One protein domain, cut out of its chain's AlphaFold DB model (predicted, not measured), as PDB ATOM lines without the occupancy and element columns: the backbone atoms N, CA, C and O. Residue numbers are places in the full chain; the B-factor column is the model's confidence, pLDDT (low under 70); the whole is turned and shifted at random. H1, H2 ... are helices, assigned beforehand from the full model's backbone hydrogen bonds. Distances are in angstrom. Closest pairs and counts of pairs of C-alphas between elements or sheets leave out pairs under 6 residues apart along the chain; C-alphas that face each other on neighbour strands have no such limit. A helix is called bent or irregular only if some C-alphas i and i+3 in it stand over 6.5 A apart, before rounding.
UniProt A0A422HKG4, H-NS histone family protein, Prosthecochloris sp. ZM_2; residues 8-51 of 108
ATOM      1  N   LYS A   8       8.440 -42.045  35.616       89.81
ATOM      2  CA  LYS A   8       7.228 -41.388  36.118       89.81
ATOM      3  C   LYS A   8       6.770 -40.270  35.184       89.81
ATOM      4  O   LYS A   8       5.598 -40.246  34.826       89.81
ATOM      5  N   ASP A   9       7.690 -39.427  34.717       90.00
ATOM      6  CA  ASP A   9       7.364 -38.329  33.797       90.00
ATOM      7  C   ASP A   9       6.801 -38.860  32.471       90.00
ATOM      8  O   ASP A   9       5.814 -38.343  31.947       90.00
ATOM      9  N   ILE A  10       7.386 -39.945  31.949       92.69
ATOM     10  CA  ILE A  10       6.902 -40.614  30.733       92.69
ATOM     11  C   ILE A  10       5.496 -41.188  30.960       92.69
ATOM     12  O   ILE A  10       4.625 -41.059  30.102       92.69
ATOM     13  N   GLN A  11       5.241 -41.802  32.118       93.81
ATOM     14  CA  GLN A  11       3.923 -42.350  32.452       93.81
ATOM     15  C   GLN A  11       2.847 -41.266  32.585       93.81
ATOM     16  O   GLN A  11       1.725 -41.461  32.116       93.81
ATOM     17  N   GLU A  12       3.171 -40.124  33.191       94.12
ATOM     18  CA  GLU A  12       2.251 -38.987  33.286       94.12
ATOM     19  C   GLU A  12       1.925 -38.408  31.907       94.12
ATOM     20  O   GLU A  12       0.755 -38.159  31.612       94.12
ATOM     21  N   GLN A  13       2.924 -38.284  31.028       92.44
ATOM     22  CA  GLN A  13       2.716 -37.854  29.643       92.44
ATOM     23  C   GLN A  13       1.837 -38.833  28.864       92.44
ATOM     24  O   GLN A  13       0.905 -38.403  28.190       92.44
ATOM     25  N   ILE A  14       2.063 -40.145  28.996       95.38
ATOM     26  CA  ILE A  14       1.208 -41.165  28.368       95.38
ATOM     27  C   ILE A  14      -0.235 -41.020  28.848       95.38
ATOM     28  O   ILE A  14      -1.157 -41.016  28.035       95.38
ATOM     29  N   LYS A  15      -0.447 -40.862  30.158       95.00
ATOM     30  CA  LYS A  15      -1.790 -40.697  30.721       95.00
ATOM     31  C   LYS A  15      -2.472 -39.428  30.205       95.00
ATOM     32  O   LYS A  15      -3.662 -39.459  29.900       95.00
ATOM     33  N   ALA A  16      -1.732 -38.326  30.097       94.56
ATOM     34  CA  ALA A  16      -2.243 -37.078  29.544       94.56
ATOM     35  C   ALA A  16      -2.629 -37.233  28.063       94.56
ATOM     36  O   ALA A  16      -3.715 -36.814  27.671       94.56
ATOM     37  N   LEU A  17      -1.788 -37.895  27.265       96.19
ATOM     38  CA  LEU A  17      -2.059 -38.165  25.851       96.19
ATOM     39  C   LEU A  17      -3.271 -39.084  25.661       96.19
ATOM     40  O   LEU A  17      -4.109 -38.808  24.812       96.19
ATOM     41  N   GLN A  18      -3.424 -40.120  26.487       94.75
ATOM     42  CA  GLN A  18      -4.606 -40.991  26.463       94.75
ATOM     43  C   GLN A  18      -5.893 -40.239  26.822       94.75
ATOM     44  O   GLN A  18      -6.945 -40.483  26.232       94.75
ATOM     45  N   ALA A  19      -5.829 -39.311  27.781       94.31
ATOM     46  CA  ALA A  19      -6.975 -38.473  28.119       94.31
ATOM     47  C   ALA A  19      -7.361 -37.542  26.957       94.31
ATOM     48  O   ALA A  19      -8.547 -37.381  26.677       94.31
ATOM     49  N   GLN A  20      -6.373 -36.977  26.256       92.38
ATOM     50  CA  GLN A  20      -6.598 -36.160  25.060       92.38
ATOM     51  C   GLN A  20      -7.178 -36.986  23.906       92.38
ATOM     52  O   GLN A  20      -8.147 -36.561  23.288       92.38
ATOM     53  N   GLU A  21      -6.651 -38.186  23.660       93.31
ATOM     54  CA  GLU A  21      -7.187 -39.119  22.662       93.31
ATOM     55  C   GLU A  21      -8.664 -39.428  22.936       93.31
ATOM     56  O   GLU A  21      -9.505 -39.308  22.047       93.31
ATOM     57  N   ALA A  22      -9.010 -39.750  24.185       93.12
ATOM     58  CA  ALA A  22     -10.391 -40.017  24.567       93.12
ATOM     59  C   ALA A  22     -11.314 -38.805  24.352       93.12
ATOM     60  O   ALA A  22     -12.459 -38.983  23.934       93.12
ATOM     61  N   GLN A  23     -10.829 -37.586  24.614       92.50
ATOM     62  CA  GLN A  23     -11.582 -36.353  24.364       92.50
ATOM     63  C   GLN A  23     -11.818 -36.117  22.870       92.50
ATOM     64  O   GLN A  23     -12.954 -35.853  22.483       92.50
ATOM     65  N   ILE A  24     -10.785 -36.274  22.040       94.50
ATOM     66  CA  ILE A  24     -10.890 -36.122  20.582       94.50
ATOM     67  C   ILE A  24     -11.873 -37.149  20.021       94.50
ATOM     68  O   ILE A  24     -12.810 -36.789  19.318       94.50
ATOM     69  N   ILE A  25     -11.742 -38.418  20.419       94.56
ATOM     70  CA  ILE A  25     -12.659 -39.480  19.992       94.56
ATOM     71  C   ILE A  25     -14.100 -39.168  20.410       94.56
ATOM     72  O   ILE A  25     -15.026 -39.474  19.664       94.56
ATOM     73  N   ALA A  26     -14.325 -38.616  21.605       92.81
ATOM     74  CA  ALA A  26     -15.667 -38.249  22.048       92.81
ATOM     75  C   ALA A  26     -16.266 -37.134  21.178       92.81
ATOM     76  O   ALA A  26     -17.405 -37.269  20.738       92.81
ATOM     77  N   GLN A  27     -15.485 -36.094  20.874       92.12
ATOM     78  CA  GLN A  27     -15.905 -34.991  20.005       92.12
ATOM     79  C   GLN A  27     -16.206 -35.472  18.582       92.12
ATOM     80  O   GLN A  27     -17.309 -35.261  18.084       92.12
ATOM     81  N   GLU A  28     -15.283 -36.212  17.965       93.69
ATOM     82  CA  GLU A  28     -15.474 -36.764  16.619       93.69
ATOM     83  C   GLU A  28     -16.683 -37.707  16.562       93.69
ATOM     84  O   GLU A  28     -17.459 -37.689  15.607       93.69
ATOM     85  N   LYS A  29     -16.898 -38.521  17.604       94.19
ATOM     86  CA  LYS A  29     -18.085 -39.379  17.694       94.19
ATOM     87  C   LYS A  29     -19.371 -38.569  17.750       94.19
ATOM     88  O   LYS A  29     -20.338 -38.967  17.107       94.19
ATOM     89  N   GLU A  30     -19.415 -37.489  18.521       93.12
ATOM     90  CA  GLU A  30     -20.598 -36.631  18.598       93.12
ATOM     91  C   GLU A  30     -20.910 -35.988  17.245       93.12
ATOM     92  O   GLU A  30     -22.060 -36.049  16.804       93.12
ATOM     93  N   GLU A  31     -19.898 -35.467  16.552       94.25
ATOM     94  CA  GLU A  31     -20.033 -34.901  15.205       94.25
ATOM     95  C   GLU A  31     -20.545 -35.943  14.201       94.25
ATOM     96  O   GLU A  31     -21.524 -35.709  13.488       94.25
ATOM     97  N   VAL A  32     -19.953 -37.141  14.192       95.38
ATOM     98  CA  VAL A  32     -20.380 -38.239  13.312       95.38
ATOM     99  C   VAL A  32     -21.803 -38.690  13.638       95.38
ATOM    100  O   VAL A  32     -22.596 -38.947  12.732       95.38
ATOM    101  N   VAL A  33     -22.169 -38.771  14.919       93.38
ATOM    102  CA  VAL A  33     -23.529 -39.137  15.335       93.38
ATOM    103  C   VAL A  33     -24.542 -38.084  14.891       93.38
ATOM    104  O   VAL A  33     -25.627 -38.460  14.448       93.38
ATOM    105  N   GLN A  34     -24.218 -36.793  14.982       94.44
ATOM    106  CA  GLN A  34     -25.080 -35.723  14.472       94.44
ATOM    107  C   GLN A  34     -25.258 -35.839  12.957       94.44
ATOM    108  O   GLN A  34     -26.394 -35.914  12.494       94.44
ATOM    109  N   TYR A  35     -24.163 -35.993  12.210       94.06
ATOM    110  CA  TYR A  35     -24.204 -36.189  10.760       94.06
ATOM    111  C   TYR A  35     -25.056 -37.402  10.352       94.06
ATOM    112  O   TYR A  35     -25.898 -37.315   9.456       94.06
ATOM    113  N   ILE A  36     -24.899 -38.540  11.037       92.75
ATOM    114  CA  ILE A  36     -25.721 -39.729  10.781       92.75
ATOM    115  C   ILE A  36     -27.189 -39.428  11.091       92.75
ATOM    116  O   ILE A  36     -28.047 -39.760  10.280       92.75
ATOM    117  N   ARG A  37     -27.506 -38.784  12.220       92.50
ATOM    118  CA  ARG A  37     -28.895 -38.441  12.583       92.50
ATOM    119  C   ARG A  37     -29.558 -37.532  11.552       92.50
ATOM    120  O   ARG A  37     -30.718 -37.763  11.222       92.50
ATOM    121  N   GLU A  38     -28.833 -36.551  11.026       94.56
ATOM    122  CA  GLU A  38     -29.314 -35.688   9.942       94.56
ATOM    123  C   GLU A  38     -29.638 -36.502   8.691       94.56
ATOM    124  O   GLU A  38     -30.732 -36.380   8.145       94.56
ATOM    125  N   LYS A  39     -28.740 -37.402   8.278       94.25
ATOM    126  CA  LYS A  39     -28.966 -38.271   7.114       94.25
ATOM    127  C   LYS A  39     -30.116 -39.251   7.330       94.25
ATOM    128  O   LYS A  39     -30.904 -39.478   6.418       94.25
ATOM    129  N   VAL A  40     -30.265 -39.790   8.537       93.00
ATOM    130  CA  VAL A  40     -31.409 -40.639   8.897       93.00
ATOM    131  C   VAL A  40     -32.723 -39.875   8.760       93.00
ATOM    132  O   VAL A  40     -33.679 -40.421   8.211       93.00
ATOM    133  N   ALA A  41     -32.766 -38.615   9.198       92.69
ATOM    134  CA  ALA A  41     -33.945 -37.766   9.066       92.69
ATOM    135  C   ALA A  41     -34.225 -37.358   7.607       92.69
ATOM    136  O   ALA A  41     -35.376 -37.413   7.183       92.69
ATOM    137  N   GLU A  42     -33.193 -36.996   6.837       94.62
ATOM    138  CA  GLU A  42     -33.298 -36.571   5.431       94.62
ATOM    139  C   GLU A  42     -33.848 -37.682   4.526       94.62
ATOM    140  O   GLU A  42     -34.703 -37.437   3.678       94.62
ATOM    141  N   PHE A  43     -33.381 -38.916   4.727       93.56
ATOM    142  CA  PHE A  43     -33.752 -40.066   3.901       93.56
ATOM    143  C   PHE A  43     -34.828 -40.957   4.537       93.56
ATOM    144  O   PHE A  43     -35.144 -42.008   3.983       93.56
ATOM    145  N   HIS A  44     -35.392 -40.559   5.684       90.12
ATOM    146  CA  HIS A  44     -36.367 -41.344   6.451       90.12
ATOM    147  C   HIS A  44     -35.923 -42.797   6.724       90.12
ATOM    148  O   HIS A  44     -36.747 -43.716   6.746       90.12
ATOM    149  N   LEU A  45     -34.619 -43.002   6.934       89.94
ATOM    150  CA  LEU A  45     -34.032 -44.330   7.118       89.94
ATOM    151  C   LEU A  45     -34.553 -44.966   8.404       89.94
ATOM    152  O   LEU A  45     -34.624 -44.313   9.450       89.94
ATOM    153  N   GLN A  46     -34.886 -46.250   8.343       86.56
ATOM    154  CA  GLN A  46     -35.174 -47.031   9.537       86.56
ATOM    155  C   GLN A  46     -33.881 -47.676  10.061       86.56
ATOM    156  O   GLN A  46     -32.934 -47.889   9.298       86.56
ATOM    157  N   PRO A  47     -33.795 -48.010  11.363       82.56
ATOM    158  CA  PRO A  47     -32.643 -48.721  11.913       82.56
ATOM    159  C   PRO A  47     -32.283 -49.993  11.130       82.56
ATOM    160  O   PRO A  47     -31.110 -50.338  11.025       82.56
ATOM    161  N   GLU A  48     -33.268 -50.668  10.545       83.94
ATOM    162  CA  GLU A  48     -33.102 -51.859   9.712       83.94
ATOM    163  C   GLU A  48     -32.287 -51.601   8.433       83.94
ATOM    164  O   GLU A  48     -31.562 -52.496   7.996       83.94
ATOM    165  N   ASP A  49     -32.354 -50.390   7.870       83.12
ATOM    166  CA  ASP A  49     -31.610 -49.992   6.667       83.12
ATOM    167  C   ASP A  49     -30.126 -49.713   6.971       83.12
ATOM    168  O   ASP A  49     -29.264 -49.826   6.099       83.12
ATOM    169  N   ILE A  50     -29.819 -49.364   8.225       85.06
ATOM    170  CA  ILE A  50     -28.479 -48.983   8.701       85.06
ATOM    171  C   ILE A  50     -27.771 -50.183   9.340       85.06
ATOM    172  O   ILE A  50     -26.581 -50.416   9.125       85.06
ATOM    173  N   PHE A  51     -28.504 -50.966  10.132       82.19
ATOM    174  CA  PHE A  51     -27.996 -52.106  10.885       82.19
ATOM    175  C   PHE A  51     -28.394 -53.418  10.202       82.19
ATOM    176  O   PHE A  51     -29.250 -54.168  10.682       82.19
TER     177      PHE A  51
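This is residues 8 to 51 of the 108 residues of the protein "H-NS histone family protein" of Prosthecochloris sp. ZM_2 (UniProt A0A422HKG4). One long helix, H1, makes nearly the whole length of this domain, and after its last residue, Glu 42, a tight link turns off into a tiny helix, H2, set off to one side like a small hook on a long shaft. Residues 8 to 35, which belong to H1, stand free as a long arm. The printed part has 44 residues with two named helices, H1 then H2, and no named strand; its class is all helix. It is extended, with a radius of gyration of the C-alphas of 17.1 A, and the C-alphas span 53 by 16 by 6 A.

H1 is residues 8 to 42, 51.1 A from first to last C-alpha. C-alpha 8 is at (7.228, -41.388, 36.118) and C-alpha 42 at (-33.298, -36.571, 5.431). Residues 43 to 46 follow, with C-alpha 44 of His 44 at (-36.367, -41.344, 6.451). H2 is residues 47 to 50, 5.3 A from first to last C-alpha, and ends with C-alpha 50 at (-28.479, -48.983, 8.701).

H1 and H2 are apart, with no C-alpha of the one within 8 A of the other. A tight link of 4 residues joins them. H1 is not bent. In H1 every pair of O i and N i+4 is within hydrogen-bond range. H2, with 4 residues, is too short for such a pair, but its 1 pair of O i and N i+3 is within range.

The outline is a rod. The two C-alphas farthest apart are those of Lys 8 and His 44, at 52.7 A, while the first and last printed C-alphas, of Lys 8 and Phe 51, are 44.6 A apart. The printed part has no cut and no long link. The mean pLDDT of the printed part is 92.1, with 94 for H1 and 84 for H2, and no printed residue is under 70.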